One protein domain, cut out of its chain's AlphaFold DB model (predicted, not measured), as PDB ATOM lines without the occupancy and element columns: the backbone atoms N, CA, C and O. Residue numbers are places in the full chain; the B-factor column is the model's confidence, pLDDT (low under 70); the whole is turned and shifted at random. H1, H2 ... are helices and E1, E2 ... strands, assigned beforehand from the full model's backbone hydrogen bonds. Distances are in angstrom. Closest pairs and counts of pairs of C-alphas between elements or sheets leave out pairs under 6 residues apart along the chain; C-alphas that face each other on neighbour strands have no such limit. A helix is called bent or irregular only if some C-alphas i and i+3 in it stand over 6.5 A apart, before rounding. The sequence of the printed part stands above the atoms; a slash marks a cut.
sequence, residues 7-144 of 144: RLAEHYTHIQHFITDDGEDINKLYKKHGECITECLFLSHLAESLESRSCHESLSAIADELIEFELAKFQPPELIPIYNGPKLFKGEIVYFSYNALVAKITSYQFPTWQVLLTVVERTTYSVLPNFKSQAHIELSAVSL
ATOM      1  N   ARG A   7      36.414  42.471  18.572       75.81
ATOM      2  CA  ARG A   7      37.862  42.569  18.790       75.81
ATOM      3  C   ARG A   7      38.174  42.731  20.274       75.81
ATOM      4  O   ARG A   7      37.831  43.749  20.876       75.81
ATOM      5  N   LEU A   8      38.875  41.755  20.844       76.62
ATOM      6  CA  LEU A   8      39.522  41.915  22.144       76.62
ATOM      7  C   LEU A   8      40.842  42.677  21.999       76.62
ATOM      8  O   LEU A   8      41.471  42.662  20.940       76.62
ATOM      9  N   ALA A   9      41.277  43.319  23.083       78.19
ATOM     10  CA  ALA A   9      42.628  43.857  23.189       78.19
ATOM     11  C   ALA A   9      43.694  42.775  22.921       78.19
ATOM     12  O   ALA A   9      43.508  41.609  23.270       78.19
ATOM     13  N   GLU A  10      44.843  43.170  22.362       78.06
ATOM     14  CA  GLU A  10      45.914  42.248  21.932       78.06
ATOM     15  C   GLU A  10      46.410  41.309  23.041       78.06
ATOM     16  O   GLU A  10      46.808  40.173  22.783       78.06
ATOM     17  N   HIS A  11      46.350  41.743  24.303       74.62
ATOM     18  CA  HIS A  11      46.767  40.904  25.424       74.62
ATOM     19  C   HIS A  11      45.865  39.675  25.625       74.62
ATOM     20  O   HIS A  11      46.310  38.717  26.250       74.62
ATOM     21  N   TYR A  12      44.662  39.635  25.044       78.31
ATOM     22  CA  TYR A  12      43.802  38.449  25.028       78.31
ATOM     23  C   TYR A  12      44.040  37.515  23.844       78.31
ATOM     24  O   TYR A  12      43.547  36.393  23.873       78.31
ATOM     25  N   THR A  13      44.805  37.915  22.824       79.94
ATOM     26  CA  THR A  13      44.971  37.117  21.595       79.94
ATOM     27  C   THR A  13      45.532  35.724  21.885       79.94
ATOM     28  O   THR A  13      45.046  34.735  21.343       79.94
ATOM     29  N   HIS A  14      46.506  35.627  22.792       80.12
ATOM     30  CA  HIS A  14      47.075  34.337  23.189       80.12
ATOM     31  C   HIS A  14      46.071  33.453  23.948       80.12
ATOM     32  O   HIS A  14      46.060  32.241  23.767       80.12
ATOM     33  N   ILE A  15      45.202  34.055  24.768       81.94
ATOM     34  CA  ILE A  15      44.151  33.347  25.510       81.94
ATOM     35  C   ILE A  15      43.057  32.862  24.560       81.94
ATOM     36  O   ILE A  15      42.622  31.720  24.675       81.94
ATOM     37  N   GLN A  16      42.643  33.698  23.604       79.19
ATOM     38  CA  GLN A  16      41.681  33.304  22.577       79.19
ATOM     39  C   GLN A  16      42.172  32.088  21.796       79.19
ATOM     40  O   GLN A  16      41.410  31.139  21.672       79.19
ATOM     41  N   HIS A  17      43.438  32.069  21.370       81.00
ATOM     42  CA  HIS A  17      44.013  30.921  20.660       81.00
ATOM     43  C   HIS A  17      43.908  29.621  21.477       81.00
ATOM     44  O   HIS A  17      43.455  28.601  20.960       81.00
ATOM     45  N   PHE A  18      44.230  29.665  22.776       81.31
ATOM     46  CA  PHE A  18      44.106  28.488  23.644       81.31
ATOM     47  C   PHE A  18      42.664  27.975  23.770       81.31
ATOM     48  O   PHE A  18      42.439  26.769  23.884       81.31
ATOM     49  N   ILE A  19      41.687  28.887  23.770       77.56
ATOM     50  CA  ILE A  19      40.265  28.558  23.916       77.56
ATOM     51  C   ILE A  19      39.676  28.044  22.595       77.56
ATOM     52  O   ILE A  19      38.956  27.048  22.603       77.56
ATOM     53  N   THR A  20      39.936  28.719  21.472       77.81
ATOM     54  CA  THR A  20      39.258  28.441  20.194       77.81
ATOM     55  C   THR A  20      40.008  27.459  19.310       77.81
ATOM     56  O   THR A  20      39.372  26.599  18.702       77.81
ATOM     57  N   ASP A  21      41.331  27.587  19.228       74.56
ATOM     58  CA  ASP A  21      42.134  26.896  18.217       74.56
ATOM     59  C   ASP A  21      42.728  25.608  18.792       74.56
ATOM     60  O   ASP A  21      42.628  24.546  18.175       74.56
ATOM     61  N   ASP A  22      43.267  25.685  20.010       77.38
ATOM     62  CA  ASP A  22      43.863  24.532  20.693       77.38
ATOM     63  C   ASP A  22      42.818  23.675  21.433       77.38
ATOM     64  O   ASP A  22      43.080  22.513  21.756       77.38
ATOM     65  N   GLY A  23      41.627  24.232  21.692       72.56
ATOM     66  CA  GLY A  23      40.524  23.544  22.370       72.56
ATOM     67  C   GLY A  23      40.905  23.018  23.757       72.56
ATOM     68  O   GLY A  23      40.465  21.933  24.153       72.56
ATOM     69  N   GLU A  24      41.775  23.735  24.476       77.12
ATOM     70  CA  GLU A  24      42.259  23.295  25.780       77.12
ATOM     71  C   GLU A  24      41.134  23.260  26.831       77.12
ATOM     72  O   GLU A  24      40.182  24.038  26.814       77.12
ATOM     73  N   ASP A  25      41.264  22.352  27.803       82.44
ATOM     74  CA  ASP A  25      40.328  22.260  28.925       82.44
ATOM     75  C   ASP A  25      40.320  23.569  29.737       82.44
ATOM     76  O   ASP A  25      41.337  23.975  30.308       82.44
ATOM     77  N   ILE A  26      39.145  24.199  29.834       79.56
ATOM     78  CA  ILE A  26      38.961  25.500  30.494       79.56
ATOM     79  C   ILE A  26      39.437  25.476  31.951       79.56
ATOM     80  O   ILE A  26      40.015  26.455  32.424       79.56
ATOM     81  N   ASN A  27      39.283  24.357  32.670       79.56
ATOM     82  CA  ASN A  27      39.746  24.265  34.057       79.56
ATOM     83  C   ASN A  27      41.279  24.274  34.152       79.56
ATOM     84  O   ASN A  27      41.839  24.854  35.088       79.56
ATOM     85  N   LYS A  28      41.980  23.639  33.206       83.62
ATOM     86  CA  LYS A  28      43.447  23.715  33.112       83.62
ATOM     87  C   LYS A  28      43.909  25.118  32.742       83.62
ATOM     88  O   LYS A  28      44.824  25.627  33.392       83.62
ATOM     89  N   LEU A  29      43.261  25.748  31.765       82.81
ATOM     90  CA  LEU A  29      43.562  27.126  31.385       82.81
ATOM     91  C   LEU A  29      43.365  28.075  32.564       82.81
ATOM     92  O   LEU A  29      44.257  28.867  32.856       82.81
ATOM     93  N   TYR A  30      42.264  27.941  33.305       80.44
ATOM     94  CA  TYR A  30      42.004  28.739  34.500       80.44
ATOM     95  C   TYR A  30      43.088  28.550  35.569       80.44
ATOM     96  O   TYR A  30      43.578  29.522  36.132       80.44
ATOM     97  N   LYS A  31      43.555  27.319  35.816       82.31
ATOM     98  CA  LYS A  31      44.671  27.087  36.756       82.31
ATOM     99  C   LYS A  31      45.970  27.786  36.341       82.31
ATOM    100  O   LYS A  31      46.778  28.105  37.208       82.31
ATOM    101  N   LYS A  32      46.189  27.979  35.039       85.00
ATOM    102  CA  LYS A  32      47.420  28.550  34.475       85.00
ATOM    103  C   LYS A  32      47.354  30.071  34.310       85.00
ATOM    104  O   LYS A  32      48.350  30.746  34.546       85.00
ATOM    105  N   HIS A  33      46.201  30.590  33.902       80.31
ATOM    106  CA  HIS A  33      45.998  31.980  33.483       80.31
ATOM    107  C   HIS A  33      44.989  32.742  34.361       80.31
ATOM    108  O   HIS A  33      44.805  33.943  34.184       80.31
ATOM    109  N   GLY A  34      44.363  32.071  35.329       81.06
ATOM    110  CA  GLY A  34      43.507  32.680  36.343       81.06
ATOM    111  C   GLY A  34      42.299  33.415  35.767       81.06
ATOM    112  O   GLY A  34      41.638  32.949  34.836       81.06
ATOM    113  N   GLU A  35      42.025  34.586  36.340       77.94
ATOM    114  CA  GLU A  35      40.862  35.422  36.023       77.94
ATOM    115  C   GLU A  35      40.825  35.889  34.563       77.94
ATOM    116  O   GLU A  35      39.736  36.108  34.041       77.94
ATOM    117  N   CYS A  36      41.968  35.956  33.869       79.56
ATOM    118  CA  CYS A  36      42.020  36.368  32.464       79.56
ATOM    119  C   CYS A  36      41.267  35.400  31.533       79.56
ATOM    120  O   CYS A  36      40.745  35.827  30.505       79.56
ATOM    121  N   ILE A  37      41.172  34.108  31.884       82.88
ATOM    122  CA  ILE A  37      40.340  33.143  31.141       82.88
ATOM    123  C   ILE A  37      38.868  33.485  31.315       82.88
ATOM    124  O   ILE A  37      38.118  33.549  30.344       82.88
ATOM    125  N   THR A  38      38.466  33.730  32.559       79.56
ATOM    126  CA  THR A  38      37.089  34.055  32.920       79.56
ATOM    127  C   THR A  38      36.659  35.375  32.271       79.56
ATOM    128  O   THR A  38      35.555  35.448  31.737       79.56
ATOM    129  N   GLU A  39      37.535  36.382  32.244       80.56
ATOM    130  CA  GLU A  39      37.293  37.675  31.593       80.56
ATOM    131  C   GLU A  39      37.194  37.525  30.068       80.56
ATOM    132  O   GLU A  39      36.220  37.974  29.467       80.56
ATOM    133  N   CYS A  40      38.129  36.807  29.435       81.44
ATOM    134  CA  CYS A  40      38.105  36.558  27.990       81.44
ATOM    135  C   CYS A  40      36.840  35.806  27.544       81.44
ATOM    136  O   CYS A  40      36.223  36.163  26.534       81.44
ATOM    137  N   LEU A  41      36.437  34.773  28.293       80.31
ATOM    138  CA  LEU A  41      35.205  34.025  28.039       80.31
ATOM    139  C   LEU A  41      33.982  34.925  28.199       80.31
ATOM    140  O   LEU A  41      33.151  34.992  27.297       80.31
ATOM    141  N   PHE A  42      33.898  35.664  29.307       80.12
ATOM    142  CA  PHE A  42      32.808  36.601  29.553       80.12
ATOM    143  C   PHE A  42      32.643  37.598  28.401       80.12
ATOM    144  O   PHE A  42      31.545  37.740  27.865       80.12
ATOM    145  N   LEU A  43      33.730  38.250  27.987       81.19
ATOM    146  CA  LEU A  43      33.683  39.250  26.926       81.19
ATOM    147  C   LEU A  43      33.312  38.644  25.572       81.19
ATOM    148  O   LEU A  43      32.570  39.265  24.815       81.19
ATOM    149  N   SER A  44      33.763  37.420  25.292       79.31
ATOM    150  CA  SER A  44      33.386  36.699  24.073       79.31
ATOM    151  C   SER A  44      31.889  36.376  24.047       79.31
ATOM    152  O   SER A  44      31.236  36.625  23.038       79.31
ATOM    153  N   HIS A  45      31.311  35.909  25.157       79.56
ATOM    154  CA  HIS A  45      29.872  35.624  25.233       79.56
ATOM    155  C   HIS A  45      29.004  36.878  25.251       79.56
ATOM    156  O   HIS A  45      27.938  36.894  24.636       79.56
ATOM    157  N   LEU A  46      29.452  37.934  25.934       79.31
ATOM    158  CA  LEU A  46      28.800  39.236  25.873       79.31
ATOM    159  C   LEU A  46      28.745  39.720  24.424       79.31
ATOM    160  O   LEU A  46      27.687  40.131  23.952       79.31
ATOM    161  N   ALA A  47      29.860  39.602  23.700       79.69
ATOM    162  CA  ALA A  47      29.917  39.986  22.306       79.69
ATOM    163  C   ALA A  47      29.005  39.134  21.421       79.69
ATOM    164  O   ALA A  47      28.228  39.691  20.655       79.69
ATOM    165  N   GLU A  48      29.027  37.810  21.569       78.12
ATOM    166  CA  GLU A  48      28.137  36.921  20.815       78.12
ATOM    167  C   GLU A  48      26.660  37.214  21.090       78.12
ATOM    168  O   GLU A  48      25.853  37.243  20.162       78.12
ATOM    169  N   SER A  49      26.299  37.483  22.345       78.56
ATOM    170  CA  SER A  49      24.929  37.847  22.696       78.56
ATOM    171  C   SER A  49      24.514  39.161  22.035       78.56
ATOM    172  O   SER A  49      23.424  39.236  21.466       78.56
ATOM    173  N   LEU A  50      25.392  40.169  22.038       77.44
ATOM    174  CA  LEU A  50      25.130  41.457  21.401       77.44
ATOM    175  C   LEU A  50      25.099  41.365  19.865       77.44
ATOM    176  O   LEU A  50      24.242  41.986  19.246       77.44
ATOM    177  N   GLU A  51      25.968  40.560  19.246       75.19
ATOM    178  CA  GLU A  51      25.981  40.306  17.794       75.19
ATOM    179  C   GLU A  51      24.772  39.476  17.329       75.19
ATOM    180  O   GLU A  51      24.317  39.632  16.195       75.19
ATOM    181  N   SER A  52      24.247  38.584  18.178       70.31
ATOM    182  CA  SER A  52      23.075  37.755  17.856       70.31
ATOM    183  C   SER A  52      21.751  38.520  17.874       70.31
ATOM    184  O   SER A  52      20.744  38.025  17.360       70.31
ATOM    185  N   ARG A  53      21.741  39.726  18.450       67.56
ATOM    186  CA  ARG A  53      20.571  40.603  18.428       67.56
ATOM    187  C   ARG A  53      20.312  41.088  17.018       67.56
ATOM    188  O   ARG A  53      21.220  41.305  16.219       67.56
ATOM    189  N   SER A  54      19.034  41.267  16.705       55.03
ATOM    190  CA  SER A  54      18.678  41.872  15.429       55.03
ATOM    191  C   SER A  54      19.295  43.270  15.355       55.03
ATOM    192  O   SER A  54      19.173  44.040  16.306       55.03
ATOM    193  N   CYS A  55      19.878  43.642  14.213       54.44
ATOM    194  CA  CYS A  55      20.391  44.997  13.964       54.44
ATOM    195  C   CYS A  55      19.307  46.099  14.014       54.44
ATOM    196  O   CYS A  55      19.561  47.232  13.625       54.44
ATOM    197  N   HIS A  56      18.079  45.756  14.408       53.38
ATOM    198  CA  HIS A  56      16.970  46.669  14.650       53.38
ATOM    199  C   HIS A  56      16.843  47.069  16.124       53.38
ATOM    200  O   HIS A  56      16.050  47.957  16.434       53.38
ATOM    201  N   GLU A  57      17.592  46.439  17.032       62.47
ATOM    202  CA  GLU A  57      17.708  46.931  18.402       62.47
ATOM    203  C   GLU A  57      18.563  48.200  18.398       62.47
ATOM    204  O   GLU A  57      19.716  48.193  17.969       62.47
ATOM    205  N   SER A  58      17.977  49.312  18.842       74.00
ATOM    206  CA  SER A  58      18.688  50.582  18.944       74.00
ATOM    207  C   SER A  58      19.802  50.484  19.984       74.00
ATOM    208  O   SER A  58      19.664  49.803  21.001       74.00
ATOM    209  N   LEU A  59      20.881  51.252  19.802       81.88
ATOM    210  CA  LEU A  59      21.947  51.370  20.805       81.88
ATOM    211  C   LEU A  59      21.421  51.735  22.203       81.88
ATOM    212  O   LEU A  59      22.059  51.399  23.192       81.88
ATOM    213  N   SER A  60      20.259  52.390  22.300       82.38
ATOM    214  CA  SER A  60      19.601  52.666  23.581       82.38
ATOM    215  C   SER A  60      19.142  51.395  24.301       82.38
ATOM    216  O   SER A  60      19.313  51.309  25.507       82.38
ATOM    217  N   ALA A  61      18.626  50.393  23.583       82.94
ATOM    218  CA  ALA A  61      18.240  49.114  24.179       82.94
ATOM    219  C   ALA A  61      19.468  48.369  24.721       82.94
ATOM    220  O   ALA A  61      19.435  47.831  25.824       82.94
ATOM    221  N   ILE A  62      20.585  48.414  23.983       83.44
ATOM    222  CA  ILE A  62      21.868  47.875  24.454       83.44
ATOM    223  C   ILE A  62      22.349  48.646  25.691       83.44
ATOM    224  O   ILE A  62      22.787  48.038  26.662       83.44
ATOM    225  N   ALA A  63      22.256  49.978  25.676       84.88
ATOM    226  CA  ALA A  63      22.657  50.808  26.806       84.88
ATOM    227  C   ALA A  63      21.853  50.475  28.072       84.88
ATOM    228  O   ALA A  63      22.467  50.259  29.113       84.88
ATOM    229  N   ASP A  64      20.524  50.377  27.971       83.81
ATOM    230  CA  ASP A  64      19.630  50.081  29.099       83.81
ATOM    231  C   ASP A  64      19.965  48.739  29.761       83.81
ATOM    232  O   ASP A  64      19.970  48.622  30.986       83.81
ATOM    233  N   GLU A  65      20.309  47.730  28.963       80.69
ATOM    234  CA  GLU A  65      20.709  46.424  29.480       80.69
ATOM    235  C   GLU A  65      22.098  46.411  30.108       80.69
ATOM    236  O   GLU A  65      22.346  45.647  31.040       80.69
ATOM    237  N   LEU A  66      23.009  47.249  29.617       83.25
ATOM    238  CA  LEU A  66      24.350  47.337  30.177       83.25
ATOM    239  C   LEU A  66      24.372  48.064  31.526       83.25
ATOM    240  O   LEU A  66      25.328  47.850  32.264       83.25
ATOM    241  N   ILE A  67      23.355  48.863  31.885       82.06
ATOM    242  CA  ILE A  67      23.290  49.592  33.172       82.06
ATOM    243  C   ILE A  67      23.486  48.636  34.356       82.06
ATOM    244  O   ILE A  67      24.330  48.874  35.225       82.06
ATOM    245  N   GLU A  68      22.728  47.545  34.376       79.44
ATOM    246  CA  GLU A  68      22.845  46.500  35.384       79.44
ATOM    247  C   GLU A  68      22.377  45.171  34.795       79.44
ATOM    248  O   GLU A  68      21.245  45.043  34.323       79.44
ATOM    249  N   PHE A  69      23.245  44.163  34.831       72.88
ATOM    250  CA  PHE A  69      22.908  42.850  34.299       72.88
ATOM    251  C   PHE A  69      23.543  41.720  35.092       72.88
ATOM    252  O   PHE A  69      24.633  41.825  35.653       72.88
ATOM    253  N   GLU A  70      22.838  40.594  35.118       68.19
ATOM    254  CA  GLU A  70      23.351  39.362  35.693       68.19
ATOM    255  C   GLU A  70      24.276  38.651  34.705       68.19
ATOM    256  O   GLU A  70      23.908  38.398  33.557       68.19
ATOM    257  N   LEU A  71      25.439  38.224  35.198       60.59
ATOM    258  CA  LEU A  71      26.405  37.402  34.479       60.59
ATOM    259  C   LEU A  71      25.740  36.167  33.887       60.59
ATOM    260  O   LEU A  71      26.092  35.798  32.785       60.59
ATOM    261  N   ALA A  72      24.770  35.558  34.583       58.81
ATOM    262  CA  ALA A  72      24.082  34.337  34.155       58.81
ATOM    263  C   ALA A  72      23.400  34.460  32.780       58.81
ATOM    264  O   ALA A  72      23.254  33.451  32.095       58.81
ATOM    265  N   LYS A  73      23.041  35.677  32.340       61.50
ATOM    266  CA  LYS A  73      22.535  35.928  30.977       61.50
ATOM    267  C   LYS A  73      23.609  35.748  29.894       61.50
ATOM    268  O   LYS A  73      23.273  35.483  28.747       61.50
ATOM    269  N   PHE A  74      24.878  35.874  30.270       58.06
ATOM    270  CA  PHE A  74      26.053  35.844  29.394       58.06
ATOM    271  C   PHE A  74      27.084  34.798  29.845       58.06
ATOM    272  O   PHE A  74      28.221  34.812  29.379       58.06
ATOM    273  N   GLN A  75      26.731  33.926  30.797       57.84
ATOM    274  CA  GLN A  75      27.695  33.046  31.440       57.84
ATOM    275  C   GLN A  75      27.818  31.733  30.663       57.84
ATOM    276  O   GLN A  75      26.823  31.013  30.548       57.84
ATOM    277  N   PRO A  76      29.024  31.368  30.201       59.19
ATOM    278  CA  PRO A  76      29.277  30.021  29.716       59.19
ATOM    279  C   PRO A  76      28.994  28.973  30.806       59.19
ATOM    280  O   PRO A  76      29.359  29.198  31.972       59.19
ATOM    281  N   PRO A  77      28.409  27.810  30.459       58.84
ATOM    282  CA  PRO A  77      28.298  26.656  31.351       58.84
ATOM    283  C   PRO A  77      29.611  26.279  32.057       58.84
ATOM    284  O   PRO A  77      29.612  25.797  33.189       58.84
ATOM    285  N   GLU A  78      30.737  26.560  31.412       59.84
ATOM    286  CA  GLU A  78      32.102  26.287  31.846       59.84
ATOM    287  C   GLU A  78      32.523  27.111  33.079       59.84
ATOM    288  O   GLU A  78      33.423  26.702  33.810       59.84
ATOM    289  N   LEU A  79      31.851  28.234  33.365       57.00
ATOM    290  CA  LEU A  79      32.109  29.075  34.544       57.00
ATOM    291  C   LEU A  79      31.155  28.790  35.719       57.00
ATOM    292  O   LEU A  79      31.322  29.359  36.802       57.00
ATOM    293  N   ILE A  80      30.166  27.906  35.535       56.72
ATOM    294  CA  ILE A  80      29.201  27.503  36.573       56.72
ATOM    295  C   ILE A  80      29.880  26.879  37.808       56.72
ATOM    296  O   ILE A  80      29.480  27.236  38.918       56.72
ATOM    297  N   PRO A  81      30.902  26.002  37.690       53.81
ATOM    298  CA  PRO A  81      31.469  25.315  38.854       53.81
ATOM    299  C   PRO A  81      32.325  26.202  39.769       53.81
ATOM    300  O   PRO A  81      32.712  25.757  40.846       53.81
ATOM    301  N   ILE A  82      32.666  27.423  39.344       57.00
ATOM    302  CA  ILE A  82      33.718  28.223  39.988       57.00
ATOM    303  C   ILE A  82      33.141  29.195  41.042       57.00
ATOM    304  O   ILE A  82      33.877  29.624  41.928       57.00
ATOM    305  N   TYR A  83      31.832  29.514  41.030       57.78
ATOM    306  CA  TYR A  83      31.299  30.603  41.873       57.78
ATOM    307  C   TYR A  83      29.871  30.414  42.422       57.78
ATOM    308  O   TYR A  83      28.930  30.177  41.666       57.78
ATOM    309  N   ASN A  84      29.707  30.685  43.728       54.59
ATOM    310  CA  ASN A  84      28.428  30.831  44.440       54.59
ATOM    311  C   ASN A  84      28.245  32.294  44.911       54.59
ATOM    312  O   ASN A  84      28.883  32.705  45.876       54.59
ATOM    313  N   GLY A  85      27.392  33.084  44.248       56.66
ATOM    314  CA  GLY A  85      27.060  34.469  44.636       56.66
ATOM    315  C   GLY A  85      26.203  35.203  43.587       56.66
ATOM    316  O   GLY A  85      26.098  34.697  42.467       56.66
ATOM    317  N   PRO A  86      25.568  36.351  43.919       55.75
ATOM    318  CA  PRO A  86      24.847  37.182  42.952       55.75
ATOM    319  C   PRO A  86      25.835  37.816  41.970       55.75
ATOM    320  O   PRO A  86      26.777  38.501  42.363       55.75
ATOM    321  N   LYS A  87      25.631  37.559  40.680       66.31
ATOM    322  CA  LYS A  87      26.624  37.816  39.634       66.31
ATOM    323  C   LYS A  87      26.331  39.124  38.898       66.31
ATOM    324  O   LYS A  87      26.189  39.122  37.682       66.31
ATOM    325  N   LEU A  88      26.124  40.215  39.625       68.06
ATOM    326  CA  LEU A  88      25.706  41.483  39.026       68.06
ATOM    327  C   LEU A  88      26.911  42.277  38.516       68.06
ATOM    328  O   LEU A  88      27.880  42.512  39.244       68.06
ATOM    329  N   PHE A  89      26.822  42.691  37.260       75.56
ATOM    330  CA  PHE A  89      27.703  43.663  36.636       75.56
ATOM    331  C   PHE A  89      26.999  45.004  36.580       75.56
ATOM    332  O   PHE A  89      25.790  45.075  36.356       75.56
ATOM    333  N   LYS A  90      27.780  46.065  36.757       83.94
ATOM    334  CA  LYS A  90      27.306  47.433  36.598       83.94
ATOM    335  C   LYS A  90      27.999  48.064  35.406       83.94
ATOM    336  O   LYS A  90      29.233  48.132  35.382       83.94
ATOM    337  N   GLY A  91      27.209  48.538  34.453       86.62
ATOM    338  CA  GLY A  91      27.687  49.375  33.369       86.62
ATOM    339  C   GLY A  91      27.488  50.849  33.682       86.62
ATOM    340  O   GLY A  91      26.466  51.284  34.209       86.62
ATOM    341  N   GLU A  92      28.489  51.634  33.331       90.88
ATOM    342  CA  GLU A  92      28.452  53.084  33.312       90.88
ATOM    343  C   GLU A  92      28.594  53.531  31.859       90.88
ATOM    344  O   GLU A  92      29.592  53.230  31.206       90.88
ATOM    345  N   ILE A  93      27.595  54.232  31.329       90.88
ATOM    346  CA  ILE A  93      27.643  54.749  29.960       90.88
ATOM    347  C   ILE A  93      28.589  55.953  29.932       90.88
ATOM    348  O   ILE A  93      28.268  57.020  30.449       90.88
ATOM    349  N   VAL A  94      29.765  55.774  29.330       93.19
ATOM    350  CA  VAL A  94      30.819  56.798  29.228       93.19
ATOM    351  C   VAL A  94      30.584  57.701  28.017       93.19
ATOM    352  O   VAL A  94      30.884  58.892  28.049       93.19
ATOM    353  N   TYR A  95      30.037  57.139  26.938       92.75
ATOM    354  CA  TYR A  95      29.711  57.874  25.722       92.75
ATOM    355  C   TYR A  95      28.501  57.249  25.029       92.75
ATOM    356  O   TYR A  95      28.408  56.029  24.917       92.75
ATOM    357  N   PHE A  96      27.591  58.085  24.531       91.44
ATOM    358  CA  PHE A  96      26.412  57.641  23.796       91.44
ATOM    359  C   PHE A  96      26.087  58.606  22.658       91.44
ATOM    360  O   PHE A  96      26.008  59.819  22.851       91.44
ATOM    361  N   SER A  97      25.897  58.061  21.462       89.38
ATOM    362  CA  SER A  97      25.563  58.796  20.244       89.38
ATOM    363  C   SER A  97      24.697  57.936  19.326       89.38
ATOM    364  O   SER A  97      24.419  56.779  19.628       89.38
ATOM    365  N   TYR A  98      24.283  58.492  18.186       83.62
ATOM    366  CA  TYR A  98      23.370  57.813  17.265       83.62
ATOM    367  C   TYR A  98      23.921  56.502  16.678       83.62
ATOM    368  O   TYR A  98      23.131  55.668  16.265       83.62
ATOM    369  N   ASN A  99      25.246  56.327  16.616       87.31
ATOM    370  CA  ASN A  99      25.893  55.152  16.022       87.31
ATOM    371  C   ASN A  99      27.026  54.568  16.872       87.31
ATOM    372  O   ASN A  99      27.733  53.673  16.413       87.31
ATOM    373  N   ALA A 100      27.236  55.071  18.085       89.88
ATOM    374  CA  ALA A 100      28.257  54.544  18.973       89.88
ATOM    375  C   ALA A 100      27.850  54.664  20.440       89.88
ATOM    376  O   ALA A 100      27.329  55.695  20.874       89.88
ATOM    377  N   LEU A 101      28.157  53.612  21.190       90.81
ATOM    378  CA  LEU A 101      27.969  53.466  22.624       90.81
ATOM    379  C   LEU A 101      29.290  52.981  23.231       90.81
ATOM    380  O   LEU A 101      29.876  52.012  22.758       90.81
ATOM    381  N   VAL A 102      29.747  53.640  24.291       91.38
ATOM    382  CA  VAL A 102      30.876  53.190  25.106       91.38
ATOM    383  C   VAL A 102      30.394  53.034  26.537       91.38
ATOM    384  O   VAL A 102      29.898  53.991  27.136       91.38
ATOM    385  N   ALA A 103      30.556  51.836  27.083       90.75
ATOM    386  CA  ALA A 103      30.175  51.498  28.443       90.75
ATOM    387  C   ALA A 103      31.389  50.975  29.214       90.75
ATOM    388  O   ALA A 103      32.110  50.097  28.744       90.75
ATOM    389  N   LYS A 104      31.599  51.494  30.421       91.31
ATOM    390  CA  LYS A 104      32.514  50.916  31.397       91.31
ATOM    391  C   LYS A 104      31.758  49.864  32.198       91.31
ATOM    392  O   LYS A 104      30.846  50.196  32.945       91.31
ATOM    393  N   ILE A 105      32.148  48.610  32.062       87.44
ATOM    394  CA  ILE A 105      31.592  47.472  32.785       87.44
ATOM    395  C   ILE A 105      32.486  47.183  33.987       87.44
ATOM    396  O   ILE A 105      33.704  47.056  33.859       87.44
ATOM    397  N   THR A 106      31.873  47.077  35.161       85.06
ATOM    398  CA  THR A 106      32.548  46.736  36.416       85.06
ATOM    399  C   THR A 106      31.881  45.540  37.076       85.06
ATOM    400  O   THR A 106      30.659  45.375  36.996       85.06
ATOM    401  N   SER A 107      32.684  44.706  37.734       77.88
ATOM    402  CA  SER A 107      32.187  43.597  38.544       77.88
ATOM    403  C   SER A 107      32.356  43.901  40.028       77.88
ATOM    404  O   SER A 107      33.452  44.221  40.484       77.88
ATOM    405  N   TYR A 108      31.291  43.731  40.813       71.44
ATOM    406  CA  TYR A 108      31.412  43.750  42.276       71.44
ATOM    407  C   TYR A 108      32.125  42.507  42.819       71.44
ATOM    408  O   TYR A 108      32.677  42.539  43.916       71.44
ATOM    409  N   GLN A 109      32.104  41.414  42.056       68.88
ATOM    410  CA  GLN A 109      32.707  40.142  42.439       68.88
ATOM    411  C   GLN A 109      34.181  40.049  42.031       68.88
ATOM    412  O   GLN A 109      34.968  39.445  42.755       68.88
ATOM    413  N   PHE A 110      34.548  40.678  40.911       71.94
ATOM    414  CA  PHE A 110      35.920  40.781  40.421       71.94
ATOM    415  C   PHE A 110      36.316  42.261  40.360       71.94
ATOM    416  O   PHE A 110      36.177  42.889  39.314       71.94
ATOM    417  N   PRO A 111      36.786  42.861  41.469       67.25
ATOM    418  CA  PRO A 111      37.074  44.298  41.522       67.25
ATOM    419  C   PRO A 111      38.156  44.754  40.530       67.25
ATOM    420  O   PRO A 111      38.254  45.937  40.206       67.25
ATOM    421  N   THR A 112      38.977  43.812  40.066       72.25
ATOM    422  CA  THR A 112      39.994  43.972  39.021       72.25
ATOM    423  C   THR A 112      39.388  44.103  37.624       72.25
ATOM    424  O   THR A 112      40.037  44.639  36.734       72.25
ATOM    425  N   TRP A 113      38.143  43.669  37.422       78.12
ATOM    426  CA  TRP A 113      37.472  43.730  36.129       78.12
ATOM    427  C   TRP A 113      36.865  45.105  35.922       78.12
ATOM    428  O   TRP A 113      35.759  45.418  36.380       78.12
ATOM    429  N   GLN A 114      37.614  45.921  35.199       84.94
ATOM    430  CA  GLN A 114      37.160  47.190  34.670       84.94
ATOM    431  C   GLN A 114      37.327  47.124  33.162       84.94
ATOM    432  O   GLN A 114      38.436  47.224  32.659       84.94
ATOM    433  N   VAL A 115      36.231  46.930  32.438       86.31
ATOM    434  CA  VAL A 115      36.276  46.762  30.985       86.31
ATOM    435  C   VAL A 115      35.603  47.939  30.313       86.31
ATOM    436  O   VAL A 115      34.490  48.309  30.668       86.31
ATOM    437  N   LEU A 116      36.251  48.507  29.307       90.06
ATOM    438  CA  LEU A 116      35.640  49.460  28.399       90.06
ATOM    439  C   LEU A 116      35.108  48.712  27.173       90.06
ATOM    440  O   LEU A 116      35.885  48.257  26.333       90.06
ATOM    441  N   LEU A 117      33.786  48.579  27.081       88.69
ATOM    442  CA  LEU A 117      33.082  48.017  25.933       88.69
ATOM    443  C   LEU A 117      32.687  49.145  24.979       88.69
ATOM    444  O   LEU A 117      32.015  50.094  25.375       88.69
ATOM    445  N   THR A 118      33.059  49.016  23.711       90.25
ATOM    446  CA  THR A 118      32.651  49.915  22.631       90.25
ATOM    447  C   THR A 118      31.778  49.158  21.643       90.25
ATOM    448  O   THR A 118      32.186  48.123  21.120       90.25
ATOM    449  N   VAL A 119      30.600  49.710  21.370       88.06
ATOM    450  CA  VAL A 119      29.599  49.212  20.430       88.06
ATOM    451  C   VAL A 119      29.408  50.267  19.348       88.06
ATOM    452  O   VAL A 119      29.089  51.413  19.658       88.06
ATOM    453  N   VAL A 120      29.609  49.904  18.085       88.06
ATOM    454  CA  VAL A 120      29.433  50.807  16.939       88.06
ATOM    455  C   VAL A 120      28.423  50.206  15.980       88.06
ATOM    456  O   VAL A 120      28.607  49.094  15.497       88.06
ATOM    457  N   GLU A 121      27.382  50.962  15.660       84.88
ATOM    458  CA  GLU A 121      26.457  50.617  14.590       84.88
ATOM    459  C   GLU A 121      26.982  51.191  13.269       84.88
ATOM    460  O   GLU A 121      27.240  52.391  13.134       84.88
ATOM    461  N   ARG A 122      27.157  50.332  12.266       81.25
ATOM    462  CA  ARG A 122      27.541  50.737  10.915       81.25
ATOM    463  C   ARG A 122      26.461  50.356   9.928       81.25
ATOM    464  O   ARG A 122      26.072  49.201   9.832       81.25
ATOM    465  N   THR A 123      26.032  51.325   9.131       79.19
ATOM    466  CA  THR A 123      25.127  51.080   8.010       79.19
ATOM    467  C   THR A 123      25.931  50.963   6.723       79.19
ATOM    468  O   THR A 123      26.645  51.885   6.330       79.19
ATOM    469  N   THR A 124      25.808  49.825   6.051       77.38
ATOM    470  CA  THR A 124      26.351  49.602   4.710       77.38
ATOM    471  C   THR A 124      25.233  49.711   3.680       77.38
ATOM    472  O   THR A 124      24.102  49.294   3.930       77.38
ATOM    473  N   TYR A 125      25.539  50.293   2.521       77.12
ATOM    474  CA  TYR A 125      24.584  50.476   1.429       77.12
ATOM    475  C   TYR A 125      25.063  49.708   0.195       77.12
ATOM    476  O   TYR A 125      26.172  49.943  -0.287       77.12
ATOM    477  N   SER A 126      24.239  48.807  -0.347       73.81
ATOM    478  CA  SER A 126      24.506  48.188  -1.651       73.81
ATOM    479  C   SER A 126      23.979  49.082  -2.771       73.81
ATOM    480  O   SER A 126      22.795  49.410  -2.805       73.81
ATOM    481  N   VAL A 127      24.849  49.482  -3.703       68.62
ATOM    482  CA  VAL A 127      24.502  50.502  -4.708       68.62
ATOM    483  C   VAL A 127      23.753  49.923  -5.924       68.62
ATOM    484  O   VAL A 127      22.999  50.659  -6.548       68.62
ATOM    485  N   LEU A 128      23.862  48.625  -6.260       68.00
ATOM    486  CA  LEU A 128      23.226  48.051  -7.467       68.00
ATOM    487  C   LEU A 128      22.918  46.538  -7.355       68.00
ATOM    488  O   LEU A 128      23.675  45.827  -6.695       68.00
ATOM    489  N   PRO A 129      21.877  46.002  -8.040       53.16
ATOM    490  CA  PRO A 129      20.707  46.683  -8.614       53.16
ATOM    491  C   PRO A 129      19.566  46.861  -7.591       53.16
ATOM    492  O   PRO A 129      18.564  47.496  -7.891       53.16
ATOM    493  N   ASN A 130      19.720  46.323  -6.377       62.84
ATOM    494  CA  ASN A 130      18.769  46.465  -5.278       62.84
ATOM    495  C   ASN A 130      19.430  47.294  -4.179       62.84
ATOM    496  O   ASN A 130      20.370  46.817  -3.539       62.84
ATOM    497  N   PHE A 131      18.953  48.522  -3.966       64.88
ATOM    498  CA  PHE A 131      19.371  49.319  -2.819       64.88
ATOM    499  C   PHE A 131      18.959  48.581  -1.544       64.88
ATOM    500  O   PHE A 131      17.770  48.442  -1.255       64.88
ATOM    501  N   LYS A 132      19.937  48.056  -0.809       66.88
ATOM    502  CA  LYS A 132      19.732  47.468   0.511       66.88
ATOM    503  C   LYS A 132      20.636  48.205   1.479       66.88
ATOM    504  O   LYS A 132      21.846  48.274   1.270       66.88
ATOM    505  N   SER A 133      20.037  48.769   2.518       67.56
ATOM    506  CA  SER A 133      20.771  49.194   3.702       67.56
ATOM    507  C   SER A 133      20.840  48.019   4.668       67.56
ATOM    508  O   SER A 133      19.803  47.439   4.998       67.56
ATOM    509  N   GLN A 134      22.033  47.688   5.138       70.44
ATOM    510  CA  GLN A 134      22.225  46.726   6.213       70.44
ATOM    511  C   GLN A 134      22.992  47.414   7.337       70.44
ATOM    512  O   GLN A 134      24.128  47.841   7.139       70.44
ATOM    513  N   ALA A 135      22.350  47.552   8.495       71.94
ATOM    514  CA  ALA A 135      23.036  47.905   9.728       71.94
ATOM    515  C   ALA A 135      23.736  46.660  10.282       71.94
ATOM    516  O   ALA A 135      23.199  45.555  10.182       71.94
ATOM    517  N   HIS A 136      24.929  46.826  10.839       77.12
ATOM    518  CA  HIS A 136      25.656  45.798  11.575       77.12
ATOM    519  C   HIS A 136      26.334  46.415  12.795       77.12
ATOM    520  O   HIS A 136      26.674  47.598  12.793       77.12
ATOM    521  N   ILE A 137      26.528  45.604  13.830       80.06
ATOM    522  CA  ILE A 137      27.198  46.018  15.061       80.06
ATOM    523  C   ILE A 137      28.669  45.594  14.984       80.06
ATOM    524  O   ILE A 137      28.993  44.492  14.545       80.06
ATOM    525  N   GLU A 138      29.568  46.485  15.390       84.38
ATOM    526  CA  GLU A 138      30.978  46.206  15.650       84.38
ATOM    527  C   GLU A 138      31.258  46.384  17.140       84.38
ATOM    528  O   GLU A 138      30.822  47.364  17.747       84.38
ATOM    529  N   LEU A 139      31.981  45.432  17.729       84.19
ATOM    530  CA  LEU A 139      32.243  45.388  19.163       84.19
ATOM    531  C   LEU A 139      33.744  45.385  19.431       84.19
ATOM    532  O   LEU A 139      34.511  44.681  18.775       84.19
ATOM    533  N   SER A 140      34.173  46.130  20.441       85.25
ATOM    534  CA  SER A 140      35.523  45.991  20.982       85.25
ATOM    535  C   SER A 140      35.528  46.139  22.492       85.25
ATOM    536  O   SER A 140      34.711  46.875  23.042       85.25
ATOM    537  N   ALA A 141      36.427  45.421  23.160       85.56
ATOM    538  CA  ALA A 141      36.553  45.460  24.610       85.56
ATOM    539  C   ALA A 141      38.022  45.535  25.038       85.56
ATOM    540  O   ALA A 141      38.879  44.829  24.496       85.56
ATOM    541  N   VAL A 142      38.301  46.396  26.019       83.69
ATOM    542  CA  VAL A 142      39.641  46.611  26.588       83.69
ATOM    543  C   VAL A 142      39.543  46.660  28.110       83.69
ATOM    544  O   VAL A 142      38.727  47.409  28.639       83.69
ATOM    545  N   SER A 143      40.379  45.894  28.809       82.25
ATOM    546  CA  SER A 143      40.533  45.993  30.267       82.25
ATOM    547  C   SER A 143      41.343  47.243  30.645       82.25
ATOM    548  O   SER A 143      42.304  47.580  29.949       82.25
ATOM    549  N   LEU A 144      40.926  47.940  31.705       79.62
ATOM    550  CA  LEU A 144      41.455  49.223  32.196       79.62
ATOM    551  C   LEU A 144      42.480  49.062  33.322       79.62
ATOM    552  O   LEU A 144      42.299  48.161  34.170       79.62
TER     553      LEU A 144
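Overview. This is residues 7 to 144 of the 144 residues of an uncharacterized protein of Vibrio vulnificus (UniProt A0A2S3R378). A five-stranded antiparallel sheet, strongly twisted and curled like part of a barrel, has the helices H3 and H4 packed on one face, H3 along E5 at one edge and H4 over E3. The long E4 and E5 hairpin runs on to make one end of the longest axis; toward the other end, H1 and H2 pack on residues 36 to 40 of H3, with H5 near H2 and H3. The printed part has 138 residues, with five named helices and five named strands in the order H1 H2 H3 H4 E1 H5 E2 E3 E4 E5, and the sheet order is E1 E2 E3 E4 E5. The class is mixed, helices and strands. The whole is compact, with a radius of gyration of the C-alphas of 16.5 A, yet elongated, spanning 54 by 32 by 24 A.

Arrangement. The sheet runs E1, residues 68 to 70, E2, residues 88 to 96, E3, residues 100 to 107, E4, residues 114 to 126, and E5, residues 132 to 143; E1 and E5 are the edge strands. From edge to edge the strands' lines turn by 82 degrees. E2 E3 E4 E5 form a meander, each strand the antiparallel neighbour of the one before, in three hairpins. Within hydrogen-bond range are N 69 and O 89 between E1 and E2 at 3.1 A, N 92 and O 104 between E2 and E3 at 2.8 A, N 103 and O 117 between E3 and E4 at 2.8 A, and N 122 and O 136 between E4 and E5 at 2.8 A. H3, residues 35 to 52, and H4, residues 59 to 67, are on one face of the sheet, an arrangement of two layers. H3 has a height over the sheet of 9.9 A and runs along the strands, at 13 degrees to E5 on the local plane; the closest C-alphas of the two, Glu 51 and Ile 137, are 6.4 A apart. H4 has a height over the sheet of 7.7 A and runs along E3, at 12 degrees on the local plane. H3 touches H1, residues 10 to 20, with residues 36 to 40 alone, about perpendicular at 81 degrees, the closest C-alphas being those of Tyr 12 and Cys 40, 6.7 A apart. H3 touches H2, residues 26 to 33, with residues 36 to 38 alone, at a steep tilt of 54 degrees, opposite ways; the closest C-alphas, of Tyr 30 and Ile 37, are 5.8 A apart. H5, residues 77 to 82, is close to H3 but not clearly touching, and is not on the sheet. Every O i to N i+4 pair is within hydrogen-bond range in H2, H3 and H4; H1 has 5 of 7, and H5 has 0 of 2 but 2 of 3 O i to N i+3 pairs.

Along the chain. H1 begins at C-alpha 10, (45.914, 42.248, 21.932), and is irregular, but only just: C-alphas 11 and 14 are 6.9 A apart. H5 is irregular too, with C-alphas 78 and 81 7.1 A apart. H3 is 25.5 A long from first to last C-alpha, E2 22.2 A and E3 22.8 A. E4 is 38.5 A long and ends at C-alpha 126, (24.506, 48.188, -1.651). E5 is 36.3 A long and ends at C-alpha 143, (40.533, 45.993, 30.267).

Size, cuts and confidence. The two C-alphas farthest apart, of Asn 84 and Pro 129, are 55.9 A apart. The printed part has no cut, and no link is long. The mean pLDDT of the printed part is 76.5; it is under 70 at residues 53 to 57, 70 to 88, 109, 111 and 127 to 133.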